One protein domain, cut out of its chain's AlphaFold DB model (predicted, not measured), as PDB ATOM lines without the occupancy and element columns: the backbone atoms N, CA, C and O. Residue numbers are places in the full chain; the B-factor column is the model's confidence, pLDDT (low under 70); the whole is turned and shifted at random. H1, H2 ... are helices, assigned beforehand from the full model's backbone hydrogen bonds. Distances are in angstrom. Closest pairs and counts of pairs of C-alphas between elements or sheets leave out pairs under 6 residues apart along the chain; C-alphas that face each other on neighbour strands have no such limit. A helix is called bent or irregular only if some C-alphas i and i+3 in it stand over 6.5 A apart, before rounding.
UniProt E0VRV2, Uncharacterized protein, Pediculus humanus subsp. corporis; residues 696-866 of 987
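This is residues 696 to 866 of the 987 residues of an uncharacterized protein of Pediculus humanus subsp. corporis (UniProt E0VRV2). This is an elongated body built of helices, with H8 lying across its middle as the hub. At one end H1 to H3 are grouped, and the long H4 runs from there towards H8; at the other end stand H5, H6 and H7, while H9 and H10 pack on H8. The printed part has 171 residues, with ten named helices, H1 to H10 in order along the chain, and no named strand: the class is all helix, and the helix packing is mostly crossed. The whole is compact, with a radius of gyration of the C-alphas of 16.8 A, and it spans 49 by 32 by 25 A.

Begin at H1, residues 699 to 709; H2, residues 712 to 722, makes a helical hairpin with it, at a shallow tilt of 12 degrees, and their closest C-alphas, of Ser 707 and Ser 715, are 4.8 A apart. H3, residues 726 to 737, touches H1 with residues 726 to 730 alone, closest at the C-alphas of Pro 699 and Ser 726, 6.1 A. Next look at H4, residues 745 to 765: its residues 751 to 759 alone touch H3, opposite ways at a steep tilt of 48 degrees, with the C-alphas of Val 732 and Ala 755 closest at 5.7 A. H5, residues 775 to 783, and H6, residues 787 to 796, form another helical hairpin; their closest C-alphas, of Ile 778 and Ala 790, are 5.0 A apart. H7, residues 800 to 806, makes a hairpin with H6, closest at the C-alphas of Ala 796 and Val 802, 5.3 A. The hub is H8, residues 810 to 828, which touches six helices. Among them, H4 stands about perpendicular to it, at 83 degrees, and H4's residues 761 to 765 alone touch H8's residues 817 to 821; the closest C-alphas are those of Thr 764 and Gln 817, 5.8 A. H9, residues 830 to 841, makes a helical hairpin with H8, closest at the C-alphas of Ala 826 and Phe 832, 4.9 A. H10, residues 850 to 861, touches H8 at a steep tilt of 64 degrees, opposite ways, with the C-alphas of Lys 818 and Ser 859 closest at 5.5 A. H10 also touches H2 with residues 857 to 861 alone; the C-alphas of Gly 717 and Cys 858 come to 4.8 A. H1 and H7 are apart, for instance. In H2, H3, H4, H5, H6, H8 and H10 every O i to N i+4 pair is within hydrogen-bond range; in H1 it is 6 of 7, in H9 5 of 8, and in H7 1 of 3, with 3 of 4 O i to N i+3 pairs within range.

Find C-alpha 699 at (64.678, 21.975, 130.576), where H1 begins. H4 has 21 residues, the most of any helix; from C-alpha 745 at (44.539, 16.330, 123.410) it runs 30.2 A to C-alpha 765. H8 runs 27.4 A from first to last C-alpha, and H9 18.1 A. H9 is irregular, but only just: C-alphas 831 and 834 are 6.9 A apart. H10 ends at C-alpha 861, at (48.663, 34.508, 125.298).

The two C-alphas farthest apart, of Thr 743 and Thr 798, are 52.5 A from each other. The printed part has no cut and no long link. The mean pLDDT of the printed part is 78.9; look for values under 70 at 26 residues, among them 739 to 746 and 768 to 774.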
ATOM      1  N   ASN A 696      63.049  14.809 135.822       56.16
ATOM      2  CA  ASN A 696      64.490  14.640 135.581       56.16
ATOM      3  C   ASN A 696      64.942  15.025 134.160       56.16
ATOM      4  O   ASN A 696      66.137  14.979 133.853       56.16
ATOM      5  N   SER A 697      64.016  15.406 133.281       63.09
ATOM      6  CA  SER A 697      64.318  15.753 131.892       63.09
ATOM      7  C   SER A 697      64.969  17.142 131.745       63.09
ATOM      8  O   SER A 697      64.618  18.102 132.428       63.09
ATOM      9  N   GLU A 698      65.910  17.287 130.799       69.75
ATOM     10  CA  GLU A 698      66.579  18.574 130.534       69.75
ATOM     11  C   GLU A 698      65.562  19.686 130.173       69.75
ATOM     12  O   GLU A 698      64.774  19.502 129.234       69.75
ATOM     13  N   PRO A 699      65.641  20.886 130.787       69.25
ATOM     14  CA  PRO A 699      64.678  21.975 130.576       69.25
ATOM     15  C   PRO A 699      64.473  22.346 129.101       69.25
ATOM     16  O   PRO A 699      63.355  22.590 128.659       69.25
ATOM     17  N   ASN A 700      65.541  22.317 128.297       72.50
ATOM     18  CA  ASN A 700      65.483  22.630 126.866       72.50
ATOM     19  C   ASN A 700      64.725  21.578 126.039       72.50
ATOM     20  O   ASN A 700      64.108  21.915 125.025       72.50
ATOM     21  N   LYS A 701      64.768  20.304 126.449       71.06
ATOM     22  CA  LYS A 701      64.011  19.221 125.803       71.06
ATOM     23  C   LYS A 701      62.524  19.360 126.127       71.06
ATOM     24  O   LYS A 701      61.700  19.282 125.214       71.06
ATOM     25  N   VAL A 702      62.205  19.667 127.385       73.25
ATOM     26  CA  VAL A 702      60.834  19.929 127.845       73.25
ATOM     27  C   VAL A 702      60.241  21.143 127.126       73.25
ATOM     28  O   VAL A 702      59.154  21.043 126.558       73.25
ATOM     29  N   ILE A 703      60.984  22.255 127.039       77.56
ATOM     30  CA  ILE A 703      60.537  23.473 126.344       77.56
ATOM     31  C   ILE A 703      60.178  23.174 124.883       77.56
ATOM     32  O   ILE A 703      59.081  23.505 124.435       77.56
ATOM     33  N   LYS A 704      61.063  22.485 124.145       76.25
ATOM     34  CA  LYS A 704      60.811  22.118 122.743       76.25
ATOM     35  C   LYS A 704      59.568  21.247 122.583       76.25
ATOM     36  O   LYS A 704      58.843  21.423 121.606       76.25
ATOM     37  N   LYS A 705      59.303  20.318 123.504       71.69
ATOM     38  CA  LYS A 705      58.143  19.421 123.405       71.69
ATOM     39  C   LYS A 705      56.839  20.148 123.750       71.69
ATOM     40  O   LYS A 705      55.909  20.084 122.952       71.69
ATOM     41  N   ILE A 706      56.813  20.941 124.827       77.75
ATOM     42  CA  ILE A 706      55.671  21.812 125.172       77.75
ATOM     43  C   ILE A 706      55.359  22.767 124.009       77.75
ATOM     44  O   ILE A 706      54.205  22.913 123.612       77.75
ATOM     45  N   SER A 707      56.387  23.343 123.377       79.19
ATOM     46  CA  SER A 707      56.224  24.273 122.252       79.19
ATOM     47  C   SER A 707      55.522  23.675 121.022       79.19
ATOM     48  O   SER A 707      54.925  24.426 120.251       79.19
ATOM     49  N   LYS A 708      55.568  22.344 120.842       75.38
ATOM     50  CA  LYS A 708      54.861  21.632 119.762       75.38
ATOM     51  C   LYS A 708      53.374  21.420 120.056       75.38
ATOM     52  O   LYS A 708      52.609  21.207 119.120       75.38
ATOM     53  N   ILE A 709      52.987  21.433 121.330       73.38
ATOM     54  CA  ILE A 709      51.607  21.200 121.779       73.38
ATOM     55  C   ILE A 709      50.838  22.526 121.848       73.38
ATOM     56  O   ILE A 709      49.649  22.567 121.547       73.38
ATOM     57  N   LEU A 710      51.515  23.615 122.225       77.19
ATOM     58  CA  LEU A 710      50.912  24.941 122.352       77.19
ATOM     59  C   LEU A 710      50.592  25.593 120.999       77.19
ATOM     60  O   LEU A 710      51.254  25.359 119.988       77.19
ATOM     61  N   ASN A 711      49.630  26.519 121.014       73.62
ATOM     62  CA  ASN A 711      49.361  27.397 119.878       73.62
ATOM     63  C   ASN A 711      50.589  28.264 119.508       73.62
ATOM     64  O   ASN A 711      51.412  28.595 120.360       73.62
ATOM     65  N   GLU A 712      50.694  28.674 118.237       72.50
ATOM     66  CA  GLU A 712      51.852  29.413 117.690       72.50
ATOM     67  C   GLU A 712      52.234  30.660 118.517       72.50
ATOM     68  O   GLU A 712      53.408  30.859 118.820       72.50
ATOM     69  N   ASN A 713      51.252  31.469 118.938       72.94
ATOM     70  CA  ASN A 713      51.500  32.723 119.664       72.94
ATOM     71  C   ASN A 713      52.027  32.488 121.091       72.94
ATOM     72  O   ASN A 713      52.910  33.213 121.556       72.94
ATOM     73  N   MET A 714      51.475  31.496 121.796       78.31
ATOM     74  CA  MET A 714      51.905  31.123 123.141       78.31
ATOM     75  C   MET A 714      53.234  30.376 123.091       78.31
ATOM     76  O   MET A 714      54.075  30.612 123.945       78.31
ATOM     77  N   SER A 715      53.450  29.538 122.074       80.81
ATOM     78  CA  SER A 715      54.698  28.808 121.834       80.81
ATOM     79  C   SER A 715      55.880  29.758 121.617       80.81
ATOM     80  O   SER A 715      56.922  29.596 122.257       80.81
ATOM     81  N   GLU A 716      55.722  30.799 120.787       79.50
ATOM     82  CA  GLU A 716      56.778  31.799 120.573       79.50
ATOM     83  C   GLU A 716      57.121  32.546 121.872       79.50
ATOM     84  O   GLU A 716      58.291  32.590 122.258       79.50
ATOM     85  N   GLY A 717      56.109  33.032 122.601       79.56
ATOM     86  CA  GLY A 717      56.319  33.711 123.881       79.56
ATOM     87  C   GLY A 717      56.876  32.791 124.975       79.56
ATOM     88  O   GLY A 717      57.715  33.209 125.775       79.56
ATOM     89  N   PHE A 718      56.437  31.532 125.013       84.44
ATOM     90  CA  PHE A 718      56.890  30.521 125.966       84.44
ATOM     91  C   PHE A 718      58.368  30.200 125.748       84.44
ATOM     92  O   PHE A 718      59.158  30.289 126.684       84.44
ATOM     93  N   ASN A 719      58.773  29.928 124.507       83.56
ATOM     94  CA  ASN A 719      60.174  29.683 124.179       83.56
ATOM     95  C   ASN A 719      61.055  30.865 124.612       83.56
ATOM     96  O   ASN A 719      62.094  30.664 125.231       83.56
ATOM     97  N   GLU A 720      60.639  32.101 124.347       82.06
ATOM     98  CA  GLU A 720      61.412  33.298 124.701       82.06
ATOM     99  C   GLU A 720      61.528  33.532 126.211       82.06
ATOM    100  O   GLU A 720      62.596  33.910 126.698       82.06
ATOM    101  N   LEU A 721      60.436  33.328 126.953       82.94
ATOM    102  CA  LEU A 721      60.381  33.604 128.387       82.94
ATOM    103  C   LEU A 721      61.041  32.497 129.225       82.94
ATOM    104  O   LEU A 721      61.681  32.803 130.232       82.94
ATOM    105  N   PHE A 722      60.896  31.233 128.816       83.62
ATOM    106  CA  PHE A 722      61.321  30.065 129.594       83.62
ATOM    107  C   PHE A 722      62.731  29.567 129.236       83.62
ATOM    108  O   PHE A 722      63.376  28.967 130.091       83.62
ATOM    109  N   SER A 723      63.273  29.875 128.044       78.81
ATOM    110  CA  SER A 723      64.636  29.444 127.650       78.81
ATOM    111  C   SER A 723      65.747  29.950 128.577       78.81
ATOM    112  O   SER A 723      66.817  29.356 128.635       78.81
ATOM    113  N   ASN A 724      65.506  31.046 129.299       70.56
ATOM    114  CA  ASN A 724      66.494  31.670 130.183       70.56
ATOM    115  C   ASN A 724      66.227  31.412 131.677       70.56
ATOM    116  O   ASN A 724      66.947  31.952 132.516       70.56
ATOM    117  N   ASP A 725      65.185  30.650 132.030       74.31
ATOM    118  CA  ASP A 725      64.766  30.474 133.424       74.31
ATOM    119  C   ASP A 725      64.274  29.045 133.701       74.31
ATOM    120  O   ASP A 725      63.087  28.732 133.611       74.31
ATOM    121  N   SER A 726      65.212  28.169 134.072       75.75
ATOM    122  CA  SER A 726      64.945  26.753 134.370       75.75
ATOM    123  C   SER A 726      63.969  26.547 135.536       75.75
ATOM    124  O   SER A 726      63.265  25.540 135.571       75.75
ATOM    125  N   ASN A 727      63.892  27.497 136.475       80.44
ATOM    126  CA  ASN A 727      62.992  27.403 137.628       80.44
ATOM    127  C   ASN A 727      61.529  27.559 137.208       80.44
ATOM    128  O   ASN A 727      60.645  26.938 137.788       80.44
ATOM    129  N   LEU A 728      61.268  28.368 136.174       82.25
ATOM    130  CA  LEU A 728      59.925  28.497 135.617       82.25
ATOM    131  C   LEU A 728      59.424  27.190 135.005       82.25
ATOM    132  O   LEU A 728      58.258  26.850 135.174       82.25
ATOM    133  N   VAL A 729      60.297  26.472 134.296       81.19
ATOM    134  CA  VAL A 729      59.957  25.179 133.688       81.19
ATOM    135  C   VAL A 729      59.616  24.162 134.777       81.19
ATOM    136  O   VAL A 729      58.587  23.500 134.681       81.19
ATOM    137  N   ALA A 730      60.414  24.107 135.846       80.25
ATOM    138  CA  ALA A 730      60.161  23.227 136.985       80.25
ATOM    139  C   ALA A 730      58.818  23.519 137.682       80.25
ATOM    140  O   ALA A 730      58.080  22.586 137.998       80.25
ATOM    141  N   GLU A 731      58.452  24.792 137.873       81.31
ATOM    142  CA  GLU A 731      57.165  25.145 138.496       81.31
ATOM    143  C   GLU A 731      55.969  24.793 137.593       81.31
ATOM    144  O   GLU A 731      54.927  24.368 138.091       81.31
ATOM    145  N   VAL A 732      56.120  24.899 136.265       83.31
ATOM    146  CA  VAL A 732      55.092  24.440 135.311       83.31
ATOM    147  C   VAL A 732      54.914  22.924 135.391       83.31
ATOM    148  O   VAL A 732      53.781  22.462 135.511       83.31
ATOM    149  N   ILE A 733      56.006  22.153 135.392       78.56
ATOM    150  CA  ILE A 733      55.965  20.686 135.543       78.56
ATOM    151  C   ILE A 733      55.281  20.306 136.860       78.56
ATOM    152  O   ILE A 733      54.400  19.447 136.880       78.56
ATOM    153  N   LYS A 734      55.624  20.996 137.952       81.19
ATOM    154  CA  LYS A 734      55.026  20.778 139.270       81.19
ATOM    155  C   LYS A 734      53.516  21.021 139.269       81.19
ATOM    156  O   LYS A 734      52.789  20.187 139.798       81.19
ATOM    157  N   GLN A 735      53.020  22.094 138.647       80.00
ATOM    158  CA  GLN A 735      51.570  22.317 138.549       80.00
ATOM    159  C   GLN A 735      50.868  21.253 137.699       80.00
ATOM    160  O   GLN A 735      49.791  20.799 138.072       80.00
ATOM    161  N   ILE A 736      51.484  20.805 136.601       76.44
ATOM    162  CA  ILE A 736      50.913  19.752 135.746       76.44
ATOM    163  C   ILE A 736      50.856  18.415 136.495       76.44
ATOM    164  O   ILE A 736      49.853  17.711 136.405       76.44
ATOM    165  N   SER A 737      51.883  18.097 137.290       70.56
ATOM    166  CA  SER A 737      51.948  16.862 138.090       70.56
ATOM    167  C   SER A 737      50.871  16.757 139.179       70.56
ATOM    168  O   SER A 737      50.626  15.673 139.693       70.56
ATOM    169  N   GLN A 738      50.217  17.871 139.523       70.25
ATOM    170  CA  GLN A 738      49.141  17.935 140.518       70.25
ATOM    171  C   GLN A 738      47.736  17.816 139.897       70.25
ATOM    172  O   GLN A 738      46.742  17.859 140.624       70.25
ATOM    173  N   THR A 739      47.630  17.697 138.570       63.84
ATOM    174  CA  THR A 739      46.351  17.642 137.840       63.84
ATOM    175  C   THR A 739      45.870  16.200 137.624       63.84
ATOM    176  O   THR A 739      46.679  15.281 137.555       63.84
ATOM    177  N   GLN A 740      44.548  16.011 137.517       57.75
ATOM    178  CA  GLN A 740      43.890  14.718 137.251       57.75
ATOM    179  C   GLN A 740      44.235  14.132 135.867       57.75
ATOM    180  O   GLN A 740      44.766  14.832 135.001       57.75
ATOM    181  N   GLU A 741      43.890  12.853 135.668       57.50
ATOM    182  CA  GLU A 741      44.067  12.102 134.419       57.50
ATOM    183  C   GLU A 741      43.533  12.846 133.186       57.50
ATOM    184  O   GLU A 741      42.469  13.473 133.198       57.50
ATOM    185  N   VAL A 742      44.302  12.789 132.101       59.19
ATOM    186  CA  VAL A 742      44.030  13.526 130.866       59.19
ATOM    187  C   VAL A 742      43.396  12.586 129.848       59.19
ATOM    188  O   VAL A 742      44.050  11.669 129.368       59.19
ATOM    189  N   THR A 743      42.152  12.861 129.456       51.03
ATOM    190  CA  THR A 743      41.388  11.989 128.549       51.03
ATOM    191  C   THR A 743      41.374  12.455 127.082       51.03
ATOM    192  O   THR A 743      40.858  11.755 126.212       51.03
ATOM    193  N   SER A 744      41.953  13.624 126.750       58.75
ATOM    194  CA  SER A 744      42.024  14.138 125.368       58.75
ATOM    195  C   SER A 744      43.139  15.165 125.122       58.75
ATOM    196  O   SER A 744      43.545  15.908 126.018       58.75
ATOM    197  N   LYS A 745      43.559  15.312 123.854       63.16
ATOM    198  CA  LYS A 745      44.539  16.330 123.410       63.16
ATOM    199  C   LYS A 745      44.115  17.760 123.722       63.16
ATOM    200  O   LYS A 745      44.931  18.577 124.139       63.16
ATOM    201  N   SER A 746      42.831  18.060 123.548       66.19
ATOM    202  CA  SER A 746      42.275  19.370 123.883       66.19
ATOM    203  C   SER A 746      42.327  19.656 125.381       66.19
ATOM    204  O   SER A 746      42.551  20.799 125.775       66.19
ATOM    205  N   GLN A 747      42.136  18.644 126.233       70.19
ATOM    206  CA  GLN A 747      42.296  18.814 127.678       70.19
ATOM    207  C   GLN A 747      43.765  19.001 128.049       70.19
ATOM    208  O   GLN A 747      44.050  19.900 128.834       70.19
ATOM    209  N   LEU A 748      44.689  18.250 127.436       73.69
ATOM    210  CA  LEU A 748      46.128  18.435 127.636       73.69
ATOM    211  C   LEU A 748      46.569  19.862 127.298       73.69
ATOM    212  O   LEU A 748      47.239  20.513 128.096       73.69
ATOM    213  N   GLU A 749      46.153  20.370 126.135       76.25
ATOM    214  CA  GLU A 749      46.453  21.739 125.715       76.25
ATOM    215  C   GLU A 749      45.901  22.758 126.727       76.25
ATOM    216  O   GLU A 749      46.627  23.658 127.142       76.25
ATOM    217  N   ASN A 750      44.658  22.591 127.191       78.75
ATOM    218  CA  ASN A 750      44.062  23.482 128.190       78.75
ATOM    219  C   ASN A 750      44.788  23.424 129.546       78.75
ATOM    220  O   ASN A 750      45.016  24.468 130.156       78.75
ATOM    221  N   ILE A 751      45.164  22.233 130.026       79.69
ATOM    222  CA  ILE A 751      45.897  22.047 131.289       79.69
ATOM    223  C   ILE A 751      47.268  22.724 131.205       79.69
ATOM    224  O   ILE A 751      47.619  23.507 132.088       79.69
ATOM    225  N   LEU A 752      48.001  22.507 130.107       82.69
ATOM    226  CA  LEU A 752      49.290  23.156 129.853       82.69
ATOM    227  C   LEU A 752      49.156  24.679 129.795       82.69
ATOM    228  O   LEU A 752      49.925  25.393 130.441       82.69
ATOM    229  N   GLN A 753      48.167  25.187 129.054       85.44
ATOM    230  CA  GLN A 753      47.909  26.623 128.958       85.44
ATOM    231  C   GLN A 753      47.592  27.227 130.334       85.44
ATOM    232  O   GLN A 753      48.145  28.270 130.688       85.44
ATOM    233  N   ASN A 754      46.755  26.563 131.136       85.50
ATOM    234  CA  ASN A 754      46.397  27.011 132.483       85.50
ATOM    235  C   ASN A 754      47.604  27.025 133.431       85.50
ATOM    236  O   ASN A 754      47.806  28.021 134.129       85.50
ATOM    237  N   ALA A 755      48.428  25.973 133.422       85.75
ATOM    238  CA  ALA A 755      49.630  25.882 134.251       85.75
ATOM    239  C   ALA A 755      50.640  26.989 133.905       85.75
ATOM    240  O   ALA A 755      51.121  27.702 134.786       85.75
ATOM    241  N   ILE A 756      50.905  27.212 132.611       87.69
ATOM    242  CA  ILE A 756      51.806  28.280 132.154       87.69
ATOM    243  C   ILE A 756      51.279  29.653 132.581       87.69
ATOM    244  O   ILE A 756      52.028  30.447 133.153       87.69
ATOM    245  N   VAL A 757      49.993  29.937 132.343       88.06
ATOM    246  CA  VAL A 757      49.381  31.224 132.708       88.06
ATOM    247  C   VAL A 757      49.428  31.458 134.219       88.06
ATOM    248  O   VAL A 757      49.722  32.572 134.656       88.06
ATOM    249  N   SER A 758      49.163  30.425 135.019       86.00
ATOM    250  CA  SER A 758      49.229  30.468 136.483       86.00
ATOM    251  C   SER A 758      50.637  30.836 136.969       86.00
ATOM    252  O   SER A 758      50.813  31.833 137.676       86.00
ATOM    253  N   VAL A 759      51.659  30.123 136.487       87.81
ATOM    254  CA  VAL A 759      53.065  30.354 136.855       87.81
ATOM    255  C   VAL A 759      53.550  31.750 136.435       87.81
ATOM    256  O   VAL A 759      54.227  32.446 137.203       87.81
ATOM    257  N   VAL A 760      53.192  32.211 135.232       87.81
ATOM    258  CA  VAL A 760      53.574  33.550 134.747       87.81
ATOM    259  C   VAL A 760      52.886  34.654 135.563       87.81
ATOM    260  O   VAL A 760      53.532  35.648 135.922       87.81
ATOM    261  N   LYS A 761      51.606  34.488 135.923       85.50
ATOM    262  CA  LYS A 761      50.881  35.427 136.799       85.50
ATOM    263  C   LYS A 761      51.518  35.536 138.178       85.50
ATOM    264  O   LYS A 761      51.804  36.649 138.615       85.50
ATOM    265  N   GLU A 762      51.809  34.411 138.820       84.75
ATOM    266  CA  GLU A 762      52.399  34.398 140.161       84.75
ATOM    267  C   GLU A 762      53.780  35.078 140.175       84.75
ATOM    268  O   GLU A 762      54.088  35.910 141.035       84.75
ATOM    269  N   LYS A 763      54.614  34.795 139.167       84.00
ATOM    270  CA  LYS A 763      55.940  35.414 139.052       84.00
ATOM    271  C   LYS A 763      55.880  36.918 138.790       84.00
ATOM    272  O   LYS A 763      56.737  37.659 139.281       84.00
ATOM    273  N   THR A 764      54.922  37.374 137.982       80.69
ATOM    274  CA  THR A 764      54.753  38.807 137.703       80.69
ATOM    275  C   THR A 764      54.190  39.552 138.911       80.69
ATOM    276  O   THR A 764      54.630  40.667 139.183       80.69
ATOM    277  N   GLU A 765      53.316  38.925 139.698       76.56
ATOM    278  CA  GLU A 765      52.769  39.490 140.935       76.56
ATOM    279  C   GLU A 765      53.845  39.761 141.994       76.56
ATOM    280  O   GLU A 765      53.912  40.865 142.532       76.56
ATOM    281  N   LYS A 766      54.793  38.835 142.184       71.56
ATOM    282  CA  LYS A 766      55.921  39.014 143.123       71.56
ATOM    283  C   LYS A 766      56.865  40.175 142.763       71.56
ATOM    284  O   LYS A 766      57.642  40.614 143.604       71.56
ATOM    285  N   LYS A 767      56.841  40.669 141.519       71.38
ATOM    286  CA  LYS A 767      57.754  41.714 141.003       71.38
ATOM    287  C   LYS A 767      57.045  43.022 140.612       71.38
ATOM    288  O   LYS A 767      57.701  43.938 140.112       71.38
ATOM    289  N   LEU A 768      55.733  43.112 140.828       68.38
ATOM    290  CA  LEU A 768      54.863  44.195 140.346       68.38
ATOM    291  C   LEU A 768      55.212  45.560 140.970       68.38
ATOM    292  O   LEU A 768      55.153  46.585 140.289       68.38
ATOM    293  N   ILE A 769      55.689  45.550 142.222       60.34
ATOM    294  CA  ILE A 769      56.071  46.746 142.994       60.34
ATOM    295  C   ILE A 769      57.198  47.538 142.304       60.34
ATOM    296  O   ILE A 769      57.178  48.766 142.282       60.34
ATOM    297  N   ASN A 770      58.130  46.858 141.629       60.31
ATOM    298  CA  ASN A 770      59.295  47.500 141.007       60.31
ATOM    299  C   ASN A 770      58.992  48.175 139.651       60.31
ATOM    300  O   ASN A 770      59.860  48.849 139.097       60.31
ATOM    301  N   VAL A 771      57.796  47.975 139.076       59.72
ATOM    302  CA  VAL A 771      57.466  48.365 137.685       59.72
ATOM    303  C   VAL A 771      56.411  49.472 137.595       59.72
ATOM    304  O   VAL A 771      56.308  50.131 136.554       59.72
ATOM    305  N   LEU A 772      55.686  49.739 138.686       57.03
ATOM    306  CA  LEU A 772      54.605  50.735 138.772       57.03
ATOM    307  C   LEU A 772      55.017  52.154 138.334       57.03
ATOM    308  O   LEU A 772      54.176  52.912 137.858       57.03
ATOM    309  N   SER A 773      56.307  52.489 138.390       56.56
ATOM    310  CA  SER A 773      56.835  53.827 138.079       56.56
ATOM    311  C   SER A 773      57.285  54.022 136.619       56.56
ATOM    312  O   SER A 773      57.882  55.045 136.277       56.56
ATOM    313  N   SER A 774      57.066  53.050 135.724       68.31
ATOM    314  CA  SER A 774      57.618  53.112 134.363       68.31
ATOM    315  C   SER A 774      56.750  53.926 133.396       68.31
ATOM    316  O   SER A 774      55.603  53.573 133.118       68.31
ATOM    317  N   ARG A 775      57.340  54.945 132.744       79.88
ATOM    318  CA  ARG A 775      56.716  55.695 131.625       79.88
ATOM    319  C   ARG A 775      56.183  54.783 130.505       79.88
ATOM    320  O   ARG A 775      55.260  55.162 129.787       79.88
ATOM    321  N   LYS A 776      56.718  53.562 130.379       85.38
ATOM    322  CA  LYS A 776      56.260  52.539 129.423       85.38
ATOM    323  C   LYS A 776      54.862  51.998 129.739       85.38
ATOM    324  O   LYS A 776      54.141  51.677 128.803       85.38
ATOM    325  N   ALA A 777      54.460  51.925 131.013       86.12
ATOM    326  CA  ALA A 777      53.125  51.463 131.412       86.12
ATOM    327  C   ALA A 777      52.048  52.470 130.995       86.12
ATOM    328  O   ALA A 777      51.037  52.099 130.404       86.12
ATOM    329  N   ILE A 778      52.326  53.761 131.207       86.88
ATOM    330  CA  ILE A 778      51.487  54.866 130.723       86.88
ATOM    331  C   ILE A 778      51.406  54.825 129.190       86.88
ATOM    332  O   ILE A 778      50.321  54.931 128.621       86.88
ATOM    333  N   GLY A 779      52.549  54.633 128.523       87.25
ATOM    334  CA  GLY A 779      52.634  54.497 127.069       87.25
ATOM    335  C   GLY A 779      51.793  53.351 126.505       87.25
ATOM    336  O   GLY A 779      51.071  53.545 125.529       87.25
ATOM    337  N   LEU A 780      51.829  52.182 127.153       89.19
ATOM    338  CA  LEU A 780      51.040  51.008 126.777       89.19
ATOM    339  C   LEU A 780      49.537  51.233 126.984       89.19
ATOM    340  O   LEU A 780      48.755  50.972 126.072       89.19
ATOM    341  N   ALA A 781      49.129  51.787 128.132       89.31
ATOM    342  CA  ALA A 781      47.726  52.113 128.396       89.31
ATOM    343  C   ALA A 781      47.167  53.126 127.378       89.31
ATOM    344  O   ALA A 781      46.057  52.951 126.871       89.31
ATOM    345  N   LYS A 782      47.956  54.148 127.007       88.25
ATOM    346  CA  LYS A 782      47.598  55.106 125.944       88.25
ATOM    347  C   LYS A 782      47.502  54.438 124.573       88.25
ATOM    348  O   LYS A 782      46.547  54.694 123.843       88.25
ATOM    349  N   ALA A 783      48.450  53.564 124.231       88.50
ATOM    350  CA  ALA A 783      48.439  52.835 122.962       88.50
ATOM    351  C   ALA A 783      47.211  51.911 122.837       88.50
ATOM    352  O   ALA A 783      46.640  51.800 121.757       88.50
ATOM    353  N   LEU A 784      46.740  51.318 123.939       87.69
ATOM    354  CA  LEU A 784      45.518  50.501 123.979       87.69
ATOM    355  C   LEU A 784      44.214  51.318 124.023       87.69
ATOM    356  O   LEU A 784      43.133  50.745 123.961       87.69
ATOM    357  N   GLY A 785      44.285  52.651 124.109       86.00
ATOM    358  CA  GLY A 785      43.099  53.510 124.210       86.00
ATOM    359  C   GLY A 785      42.443  53.520 125.597       86.00
ATOM    360  O   GLY A 785      41.320  53.996 125.737       86.00
ATOM    361  N   MET A 786      43.132  53.037 126.636       88.25
ATOM    362  CA  MET A 786      42.650  53.025 128.021       88.25
ATOM    363  C   MET A 786      42.983  54.353 128.718       88.25
ATOM    364  O   MET A 786      43.858  54.417 129.585       88.25
ATOM    365  N   SER A 787      42.300  55.432 128.327       87.19
ATOM    366  CA  SER A 787      42.549  56.793 128.835       87.19
ATOM    367  C   SER A 787      42.458  56.887 130.362       87.19
ATOM    368  O   SER A 787      43.352  57.444 130.994       87.19
ATOM    369  N   ASN A 788      41.443  56.266 130.969       88.56
ATOM    370  CA  ASN A 788      41.252  56.265 132.423       88.56
ATOM    371  C   ASN A 788      42.413  55.582 133.160       88.56
ATOM    372  O   ASN A 788      42.937  56.119 134.135       88.56
ATOM    373  N   THR A 789      42.859  54.420 132.678       88.62
ATOM    374  CA  THR A 789      43.989  53.676 133.260       88.62
ATOM    375  C   THR A 789      45.308  54.420 133.064       88.62
ATOM    376  O   THR A 789      46.126  54.469 133.979       88.62
ATOM    377  N   ALA A 790      45.501  55.067 131.910       87.69
ATOM    378  CA  ALA A 790      46.665  55.912 131.657       87.69
ATOM    379  C   ALA A 790      46.719  57.121 132.604       87.69
ATOM    380  O   ALA A 790      47.793  57.441 133.112       87.69
ATOM    381  N   SER A 791      45.578  57.761 132.876       87.25
ATOM    382  CA  SER A 791      45.477  58.857 133.846       87.25
ATOM    383  C   SER A 791      45.789  58.386 135.266       87.25
ATOM    384  O   SER A 791      46.603  59.013 135.940       87.25
ATOM    385  N   LYS A 792      45.239  57.241 135.694       86.44
ATOM    386  CA  LYS A 792      45.553  56.628 136.999       86.44
ATOM    387  C   LYS A 792      47.053  56.347 137.159       86.44
ATOM    388  O   LYS A 792      47.648  56.757 138.149       86.44
ATOM    389  N   LEU A 793      47.683  55.726 136.158       84.56
ATOM    390  CA  LEU A 793      49.126  55.439 136.146       84.56
ATOM    391  C   LEU A 793      49.994  56.709 136.147       84.56
ATOM    392  O   LEU A 793      51.077  56.723 136.724       84.56
ATOM    393  N   MET A 794      49.531  57.781 135.509       82.69
ATOM    394  CA  MET A 794      50.232  59.068 135.476       82.69
ATOM    395  C   MET A 794      50.196  59.783 136.834       82.69
ATOM    396  O   MET A 794      51.205  60.351 137.251       82.69
ATOM    397  N   VAL A 795      49.074  59.690 137.554       81.81
ATOM    398  CA  VAL A 795      48.969  60.156 138.948       81.81
ATOM    399  C   VAL A 795      49.871  59.318 139.862       81.81
ATOM    400  O   VAL A 795      50.627  59.883 140.651       81.81
ATOM    401  N   ALA A 796      49.876  57.991 139.688       76.50
ATOM    402  CA  ALA A 796      50.748  57.067 140.424       76.50
ATOM    403  C   ALA A 796      52.239  57.395 140.268       76.50
ATOM    404  O   ALA A 796      52.994  57.360 141.233       76.50
ATOM    405  N   ALA A 797      52.660  57.753 139.051       73.31
ATOM    406  CA  ALA A 797      54.047  58.100 138.754       73.31
ATOM    407  C   ALA A 797      54.523  59.378 139.470       73.31
ATOM    408  O   ALA A 797      55.726  59.604 139.571       73.31
ATOM    409  N   THR A 798      53.591  60.209 139.946       76.00
ATOM    410  CA  THR A 798      53.883  61.479 140.623       76.00
ATOM    411  C   THR A 798      53.762  61.361 142.148       76.00
ATOM    412  O   THR A 798      54.374  62.148 142.863       76.00
ATOM    413  N   ASN A 799      53.008  60.379 142.664       74.56
ATOM    414  CA  ASN A 799      52.766  60.208 144.097       74.56
ATOM    415  C   ASN A 799      52.967  58.744 144.557       74.56
ATOM    416  O   ASN A 799      52.114  57.897 144.273       74.56
ATOM    417  N   PRO A 800      54.033  58.449 145.332       66.94
ATOM    418  CA  PRO A 800      54.332  57.109 145.836       66.94
ATOM    419  C   PRO A 800      53.232  56.473 146.699       66.94
ATOM    420  O   PRO A 800      53.069  55.260 146.660       66.94
ATOM    421  N   ALA A 801      52.435  57.260 147.430       68.81
ATOM    422  CA  ALA A 801      51.365  56.732 148.290       68.81
ATOM    423  C   ALA A 801      50.181  56.152 147.488       68.81
ATOM    424  O   ALA A 801      49.456  55.280 147.958       68.81
ATOM    425  N   VAL A 802      49.998  56.609 146.245       70.94
ATOM    426  CA  VAL A 802      48.927  56.149 145.345       70.94
ATOM    427  C   VAL A 802      49.290  54.806 144.691       70.94
ATOM    428  O   VAL A 802      48.412  54.090 144.208       70.94
ATOM    429  N   ILE A 803      50.574  54.429 144.706       65.75
ATOM    430  CA  ILE A 803      51.092  53.192 144.103       65.75
ATOM    431  C   ILE A 803      50.482  51.956 144.775       65.75
ATOM    432  O   ILE A 803      50.002  51.066 144.075       65.75
ATOM    433  N   GLU A 804      50.427  51.924 146.109       67.06
ATOM    434  CA  GLU A 804      49.849  50.800 146.862       67.06
ATOM    435  C   GLU A 804      48.337  50.665 146.637       67.06
ATOM    436  O   GLU A 804      47.830  49.556 146.478       67.06
ATOM    437  N   MET A 805      47.619  51.787 146.521       69.00
ATOM    438  CA  MET A 805      46.181  51.783 146.228       69.00
ATOM    439  C   MET A 805      45.866  51.271 144.814       69.00
ATOM    440  O   MET A 805      44.848  50.611 144.605       69.00
ATOM    441  N   LEU A 806      46.728  51.561 143.834       71.75
ATOM    442  CA  LEU A 806      46.521  51.181 142.433       71.75
ATOM    443  C   LEU A 806      46.946  49.745 142.105       71.75
ATOM    444  O   LEU A 806      46.490  49.211 141.093       71.75
ATOM    445  N   CYS A 807      47.748  49.091 142.951       66.94
ATOM    446  CA  CYS A 807      48.050  47.658 142.829       66.94
ATOM    447  C   CYS A 807      46.790  46.778 142.862       66.94
ATOM    448  O   CYS A 807      46.776  45.701 142.261       66.94
ATOM    449  N   ASN A 808      45.730  47.255 143.523       73.88
ATOM    450  CA  ASN A 808      44.447  46.561 143.636       73.88
ATOM    451  C   ASN A 808      43.499  46.834 142.454       73.88
ATOM    452  O   ASN A 808      42.488  46.147 142.311       73.88
ATOM    453  N   ASP A 809      43.800  47.805 141.581       83.75
ATOM    454  CA  ASP A 809      43.001  48.066 140.381       83.75
ATOM    455  C   ASP A 809      43.305  47.004 139.311       83.75
ATOM    456  O   ASP A 809      44.425  46.891 138.805       83.75
ATOM    457  N   SER A 810      42.284  46.227 138.937       84.94
ATOM    458  CA  SER A 810      42.406  45.116 137.986       84.94
ATOM    459  C   SER A 810      42.914  45.551 136.608       84.94
ATOM    460  O   SER A 810      43.679  44.822 135.972       84.94
ATOM    461  N   SER A 811      42.549  46.755 136.157       85.50
ATOM    462  CA  SER A 811      42.969  47.293 134.861       85.50
ATOM    463  C   SER A 811      44.428  47.745 134.895       85.50
ATOM    464  O   SER A 811      45.171  47.517 133.941       85.50
ATOM    465  N   VAL A 812      44.860  48.357 136.002       85.38
ATOM    466  CA  VAL A 812      46.262  48.751 136.210       85.38
ATOM    467  C   VAL A 812      47.152  47.516 136.341       85.38
ATOM    468  O   VAL A 812      48.160  47.412 135.636       85.38
ATOM    469  N   LYS A 813      46.746  46.539 137.162       83.81
ATOM    470  CA  LYS A 813      47.450  45.262 137.343       83.81
ATOM    471  C   LYS A 813      47.634  44.526 136.014       83.81
ATOM    472  O   LYS A 813      48.750  44.113 135.706       83.81
ATOM    473  N   ALA A 814      46.591  44.447 135.184       84.94
ATOM    474  CA  ALA A 814      46.664  43.806 133.870       84.94
ATOM    475  C   ALA A 814      47.697  44.468 132.939       84.94
ATOM    476  O   ALA A 814      48.484  43.772 132.297       84.94
ATOM    477  N   ILE A 815      47.738  45.805 132.883       87.94
ATOM    478  CA  ILE A 815      48.713  46.543 132.062       87.94
ATOM    479  C   ILE A 815      50.144  46.319 132.551       87.94
ATOM    480  O   ILE A 815      51.049  46.110 131.742       87.94
ATOM    481  N   LEU A 816      50.355  46.341 133.865       85.38
ATOM    482  CA  LEU A 816      51.677  46.150 134.457       85.38
ATOM    483  C   LEU A 816      52.193  44.731 134.225       85.38
ATOM    484  O   LEU A 816      53.328  44.570 133.781       85.38
ATOM    485  N   GLN A 817      51.355  43.715 134.434       85.88
ATOM    486  CA  GLN A 817      51.729  42.327 134.167       85.88
ATOM    487  C   GLN A 817      52.064  42.105 132.687       85.88
ATOM    488  O   GLN A 817      53.119  41.542 132.384       85.88
ATOM    489  N   LYS A 818      51.243  42.623 131.756       88.75
ATOM    490  CA  LYS A 818      51.543  42.573 130.312       88.75
ATOM    491  C   LYS A 818      52.892  43.225 130.006       88.75
ATOM    492  O   LYS A 818      53.745  42.603 129.376       88.75
ATOM    493  N   LEU A 819      53.135  44.436 130.515       88.31
ATOM    494  CA  LEU A 819      54.397  45.149 130.295       88.31
ATOM    495  C   LEU A 819      55.609  44.382 130.842       88.31
ATOM    496  O   LEU A 819      56.670  44.385 130.217       88.31
ATOM    497  N   MET A 820      55.468  43.726 131.994       85.12
ATOM    498  CA  MET A 820      56.534  42.922 132.590       85.12
ATOM    499  C   MET A 820      56.909  41.740 131.705       85.12
ATOM    500  O   MET A 820      58.096  41.543 131.438       85.12
ATOM    501  N   VAL A 821      55.918  40.998 131.205       87.75
ATOM    502  CA  VAL A 821      56.148  39.887 130.271       87.75
ATOM    503  C   VAL A 821      56.789  40.398 128.980       87.75
ATOM    504  O   VAL A 821      57.818  39.869 128.561       87.75
ATOM    505  N   MET A 822      56.279  41.498 128.410       88.88
ATOM    506  CA  MET A 822      56.874  42.135 127.227       88.88
ATOM    507  C   MET A 822      58.338  42.542 127.463       88.88
ATOM    508  O   MET A 822      59.165  42.435 126.558       88.88
ATOM    509  N   HIS A 823      58.686  43.006 128.668       86.00
ATOM    510  CA  HIS A 823      60.058  43.378 129.011       86.00
ATOM    511  C   HIS A 823      60.993  42.170 129.095       86.00
ATOM    512  O   HIS A 823      62.119  42.246 128.604       86.00
ATOM    513  N   GLN A 824      60.531  41.058 129.673       84.25
ATOM    514  CA  GLN A 824      61.315  39.821 129.741       84.25
ATOM    515  C   GLN A 824      61.533  39.216 128.350       84.25
ATOM    516  O   GLN A 824      62.663  38.880 128.002       84.25
ATOM    517  N   ILE A 825      60.489  39.187 127.517       85.38
ATOM    518  CA  ILE A 825      60.590  38.763 126.116       85.38
ATOM    519  C   ILE A 825      61.590  39.644 125.351       85.38
ATOM    520  O   ILE A 825      62.485  39.143 124.670       85.38
ATOM    521  N   ALA A 826      61.503  40.969 125.499       86.88
ATOM    522  CA  ALA A 826      62.413  41.890 124.820       86.88
ATOM    523  C   ALA A 826      63.864  41.809 125.321       86.88
ATOM    524  O   ALA A 826      64.781  42.178 124.587       86.88
ATOM    525  N   LYS A 827      64.086  41.331 126.552       83.81
ATOM    526  CA  LYS A 827      65.424  41.029 127.072       83.81
ATOM    527  C   LYS A 827      66.010  39.784 126.397       83.81
ATOM    528  O   LYS A 827      67.198  39.779 126.095       83.81
ATOM    529  N   ALA A 828      65.183  38.770 126.137       81.38
ATOM    530  CA  ALA A 828      65.587  37.557 125.429       81.38
ATOM    531  C   ALA A 828      65.793  37.790 123.919       81.38
ATOM    532  O   ALA A 828      66.730  37.249 123.336       81.38
ATOM    533  N   LYS A 829      64.956  38.625 123.282       82.50
ATOM    534  CA  LYS A 829      65.056  38.971 121.854       82.50
ATOM    535  C   LYS A 829      65.293  40.478 121.639       82.50
ATOM    536  O   LYS A 829      64.345  41.268 121.693       82.50
ATOM    537  N   PRO A 830      66.512  40.901 121.244       80.69
ATOM    538  CA  PRO A 830      66.847  42.318 121.086       80.69
ATOM    539  C   PRO A 830      66.056  43.029 119.973       80.69
ATOM    540  O   PRO A 830      65.919  44.254 120.023       80.69
ATOM    541  N   LYS A 831      65.448  42.290 119.021       84.62
ATOM    542  CA  LYS A 831      64.555  42.842 117.974       84.62
ATOM    543  C   LYS A 831      63.408  43.686 118.558       84.62
ATOM    544  O   LYS A 831      62.958  44.646 117.937       84.62
ATOM    545  N   PHE A 832      62.979  43.373 119.781       84.62
ATOM    546  CA  PHE A 832      61.861  44.015 120.468       84.62
ATOM    547  C   PHE A 832      62.251  45.208 121.353       84.62
ATOM    548  O   PHE A 832      61.380  45.953 121.811       84.62
ATOM    549  N   ALA A 833      63.545  45.455 121.574       81.94
ATOM    550  CA  ALA A 833      64.004  46.557 122.423       81.94
ATOM    551  C   ALA A 833      63.526  47.928 121.904       81.94
ATOM    552  O   ALA A 833      63.135  48.801 122.684       81.94
ATOM    553  N   ASN A 834      63.490  48.102 120.578       82.44
ATOM    554  CA  ASN A 834      62.996  49.322 119.938       82.44
ATOM    555  C   ASN A 834      61.473  49.488 120.074       82.44
ATOM    556  O   ASN A 834      61.005  50.617 120.216       82.44
ATOM    557  N   ALA A 835      60.703  48.394 120.116       83.62
ATOM    558  CA  ALA A 835      59.253  48.433 120.316       83.62
ATOM    559  C   ALA A 835      58.891  49.016 121.697       83.62
ATOM    560  O   ALA A 835      58.052  49.911 121.807       83.62
ATOM    561  N   LEU A 836      59.612  48.608 122.751       84.06
ATOM    562  CA  LEU A 836      59.423  49.157 124.102       84.06
ATOM    563  C   LEU A 836      59.887  50.616 124.241       84.06
ATOM    564  O   LEU A 836      59.330  51.366 125.047       84.06
ATOM    565  N   LYS A 837      60.901  51.038 123.474       83.44
ATOM    566  CA  LYS A 837      61.308  52.454 123.413       83.44
ATOM    567  C   LYS A 837      60.218  53.306 122.761       83.44
ATOM    568  O   LYS A 837      59.874  54.355 123.303       83.44
ATOM    569  N   LYS A 838      59.611  52.833 121.665       81.88
ATOM    570  CA  LYS A 838      58.518  53.536 120.970       81.88
ATOM    571  C   LYS A 838      57.305  53.782 121.867       81.88
ATOM    572  O   LYS A 838      56.785  54.890 121.844       81.88
ATOM    573  N   LEU A 839      56.937  52.828 122.730       82.94
ATOM    574  CA  LEU A 839      55.875  53.024 123.731       82.94
ATOM    575  C   LEU A 839      56.133  54.220 124.662       82.94
ATOM    576  O   LEU A 839      55.189  54.837 125.137       82.94
ATOM    577  N   THR A 840      57.400  54.562 124.915       79.69
ATOM    578  CA  THR A 840      57.768  55.702 125.773       79.69
ATOM    579  C   THR A 840      57.758  57.028 125.012       79.69
ATOM    580  O   THR A 840      57.397  58.052 125.579       79.69
ATOM    581  N   VAL A 841      58.186  57.013 123.744       78.81
ATOM    582  CA  VAL A 841      58.416  58.225 122.941       78.81
ATOM    583  C   VAL A 841      57.152  58.673 122.203       78.81
ATOM    584  O   VAL A 841      56.859  59.863 122.169       78.81
ATOM    585  N   ASN A 842      56.397  57.741 121.612       79.06
ATOM    586  CA  ASN A 842      55.186  58.049 120.853       79.06
ATOM    587  C   ASN A 842      54.178  56.887 120.928       79.06
ATOM    588  O   ASN A 842      54.276  55.902 120.191       79.06
ATOM    589  N   SER A 843      53.180  57.030 121.804       80.12
ATOM    590  CA  SER A 843      52.118  56.034 121.998       80.12
ATOM    591  C   SER A 843      51.202  55.870 120.782       80.12
ATOM    592  O   SER A 843      50.607  54.810 120.619       80.12
ATOM    593  N   GLU A 844      51.095  56.883 119.918       78.38
ATOM    594  CA  GLU A 844      50.242  56.832 118.725       78.38
ATOM    595  C   GLU A 844      50.885  55.990 117.621       78.38
ATOM    596  O   GLU A 844      50.253  55.099 117.054       78.38
ATOM    597  N   ALA A 845      52.186  56.186 117.386       77.81
ATOM    598  CA  ALA A 845      52.951  55.375 116.441       77.81
ATOM    599  C   ALA A 845      52.947  53.882 116.829       77.81
ATOM    600  O   ALA A 845      52.910  53.009 115.958       77.81
ATOM    601  N   ALA A 846      52.914  53.585 118.134       80.81
ATOM    602  CA  ALA A 846      52.884  52.222 118.658       80.81
ATOM    603  C   ALA A 846      51.603  51.439 118.301       80.81
ATOM    604  O   ALA A 846      51.659  50.213 118.232       80.81
ATOM    605  N   LYS A 847      50.476  52.108 118.000       81.44
ATOM    606  CA  LYS A 847      49.205  51.450 117.617       81.44
ATOM    607  C   LYS A 847      49.291  50.648 116.315       81.44
ATOM    608  O   LYS A 847      48.494  49.739 116.085       81.44
ATOM    609  N   SER A 848      50.227  51.014 115.439       75.00
ATOM    610  CA  SER A 848      50.397  50.415 114.106       75.00
ATOM    611  C   SER A 848      51.664  49.567 113.966       75.00
ATOM    612  O   SER A 848      51.826  48.858 112.971       75.00
ATOM    613  N   ASP A 849      52.543  49.597 114.968       83.56
ATOM    614  CA  ASP A 849      53.827  48.906 114.947       83.56
ATOM    615  C   ASP A 849      53.635  47.381 115.045       83.56
ATOM    616  O   ASP A 849      52.901  46.877 115.898       83.56
ATOM    617  N   SER A 850      54.260  46.628 114.136       83.62
ATOM    618  CA  SER A 850      54.138  45.166 114.093       83.62
ATOM    619  C   SER A 850      54.822  44.487 115.278       83.62
ATOM    620  O   SER A 850      54.293  43.512 115.799       83.62
ATOM    621  N   SER A 851      55.956  45.017 115.742       86.06
ATOM    622  CA  SER A 851      56.721  44.443 116.851       86.06
ATOM    623  C   SER A 851      56.050  44.694 118.201       86.06
ATOM    624  O   SER A 851      56.087  43.826 119.069       86.06
ATOM    625  N   VAL A 852      55.393  45.848 118.384       87.75
ATOM    626  CA  VAL A 852      54.553  46.103 119.573       87.75
ATOM    627  C   VAL A 852      53.353  45.152 119.602       87.75
ATOM    628  O   VAL A 852      53.027  44.628 120.666       87.75
ATOM    629  N   ARG A 853      52.725  44.887 118.449       86.50
ATOM    630  CA  ARG A 853      51.608  43.934 118.342       86.50
ATOM    631  C   ARG A 853      52.027  42.494 118.609       86.50
ATOM    632  O   ARG A 853      51.330  41.802 119.335       86.50
ATOM    633  N   GLU A 854      53.170  42.062 118.086       86.50
ATOM    634  CA  GLU A 854      53.738  40.733 118.354       86.50
ATOM    635  C   GLU A 854      54.018  40.539 119.852       86.50
ATOM    636  O   GLU A 854      53.513  39.593 120.452       86.50
ATOM    637  N   LEU A 855      54.698  41.500 120.494       87.94
ATOM    638  CA  LEU A 855      54.911  41.490 121.946       87.94
ATOM    639  C   LEU A 855      53.597  41.429 122.727       87.94
ATOM    640  O   LEU A 855      53.509  40.716 123.728       87.94
ATOM    641  N   LEU A 856      52.591  42.191 122.288       88.88
ATOM    642  CA  LEU A 856      51.289  42.186 122.931       88.88
ATOM    643  C   LEU A 856      50.639  40.806 122.806       88.88
ATOM    644  O   LEU A 856      50.291  40.256 123.843       88.88
ATOM    645  N   ARG A 857      50.580  40.214 121.601       86.69
ATOM    646  CA  ARG A 857      50.025  38.868 121.344       86.69
ATOM    647  C   ARG A 857      50.679  37.798 122.220       86.69
ATOM    648  O   ARG A 857      49.969  37.017 122.853       86.69
ATOM    649  N   CYS A 858      52.011  37.784 122.297       85.94
ATOM    650  CA  CYS A 858      52.744  36.849 123.151       85.94
ATOM    651  C   CYS A 858      52.442  37.098 124.635       85.94
ATOM    652  O   CYS A 858      52.141  36.159 125.371       85.94
ATOM    653  N   SER A 859      52.451  38.362 125.078       90.00
ATOM    654  CA  SER A 859      52.150  38.703 126.474       90.00
ATOM    655  C   SER A 859      50.714  38.354 126.868       90.00
ATOM    656  O   SER A 859      50.495  37.855 127.963       90.00
ATOM    657  N   THR A 860      49.738  38.556 125.981       87.31
ATOM    658  CA  THR A 860      48.336  38.213 126.232       87.31
ATOM    659  C   THR A 860      48.139  36.707 126.269       87.31
ATOM    660  O   THR A 860      47.488  36.222 127.187       87.31
ATOM    661  N   ALA A 861      48.758  35.965 125.344       85.50
ATOM    662  CA  ALA A 861      48.663  34.508 125.298       85.50
ATOM    663  C   ALA A 861      49.256  33.850 126.554       85.50
ATOM    664  O   ALA A 861      48.706  32.877 127.050       85.50
ATOM    665  N   LEU A 862      50.339  34.404 127.111       86.38
ATOM    666  CA  LEU A 862      50.952  33.913 128.353       86.38
ATOM    667  C   LEU A 862      50.222  34.353 129.632       86.38
ATOM    668  O   LEU A 862      50.538  33.855 130.709       86.38
ATOM    669  N   MET A 863      49.279  35.293 129.542       84.75
ATOM    670  CA  MET A 863      48.586  35.881 130.698       84.75
ATOM    671  C   MET A 863      47.101  35.514 130.772       84.75
ATOM    672  O   MET A 863      46.481  35.686 131.823       84.75
ATOM    673  N   ALA A 864      46.501  35.029 129.691       80.44
ATOM    674  CA  ALA A 864      45.093  34.669 129.659       80.44
ATOM    675  C   ALA A 864      44.870  33.435 128.788       80.44
ATOM    676  O   ALA A 864      45.336  33.368 127.653       80.44
ATOM    677  N   VAL A 865      44.102  32.482 129.319       73.00
ATOM    678  CA  VAL A 865      43.569  31.372 128.531       73.00
ATOM    679  C   VAL A 865      42.260  31.841 127.891       73.00
ATOM    680  O   VAL A 865      41.416  32.394 128.604       73.00
ATOM    681  N   PRO A 866      42.057  31.668 126.573       68.94
ATOM    682  CA  PRO A 866      40.807  32.047 125.926       68.94
ATOM    683  C   PRO A 866      39.641  31.211 126.470       68.94
ATOM    684  O   PRO A 866      39.535  30.020 126.186       68.94
TER     685      PRO A 866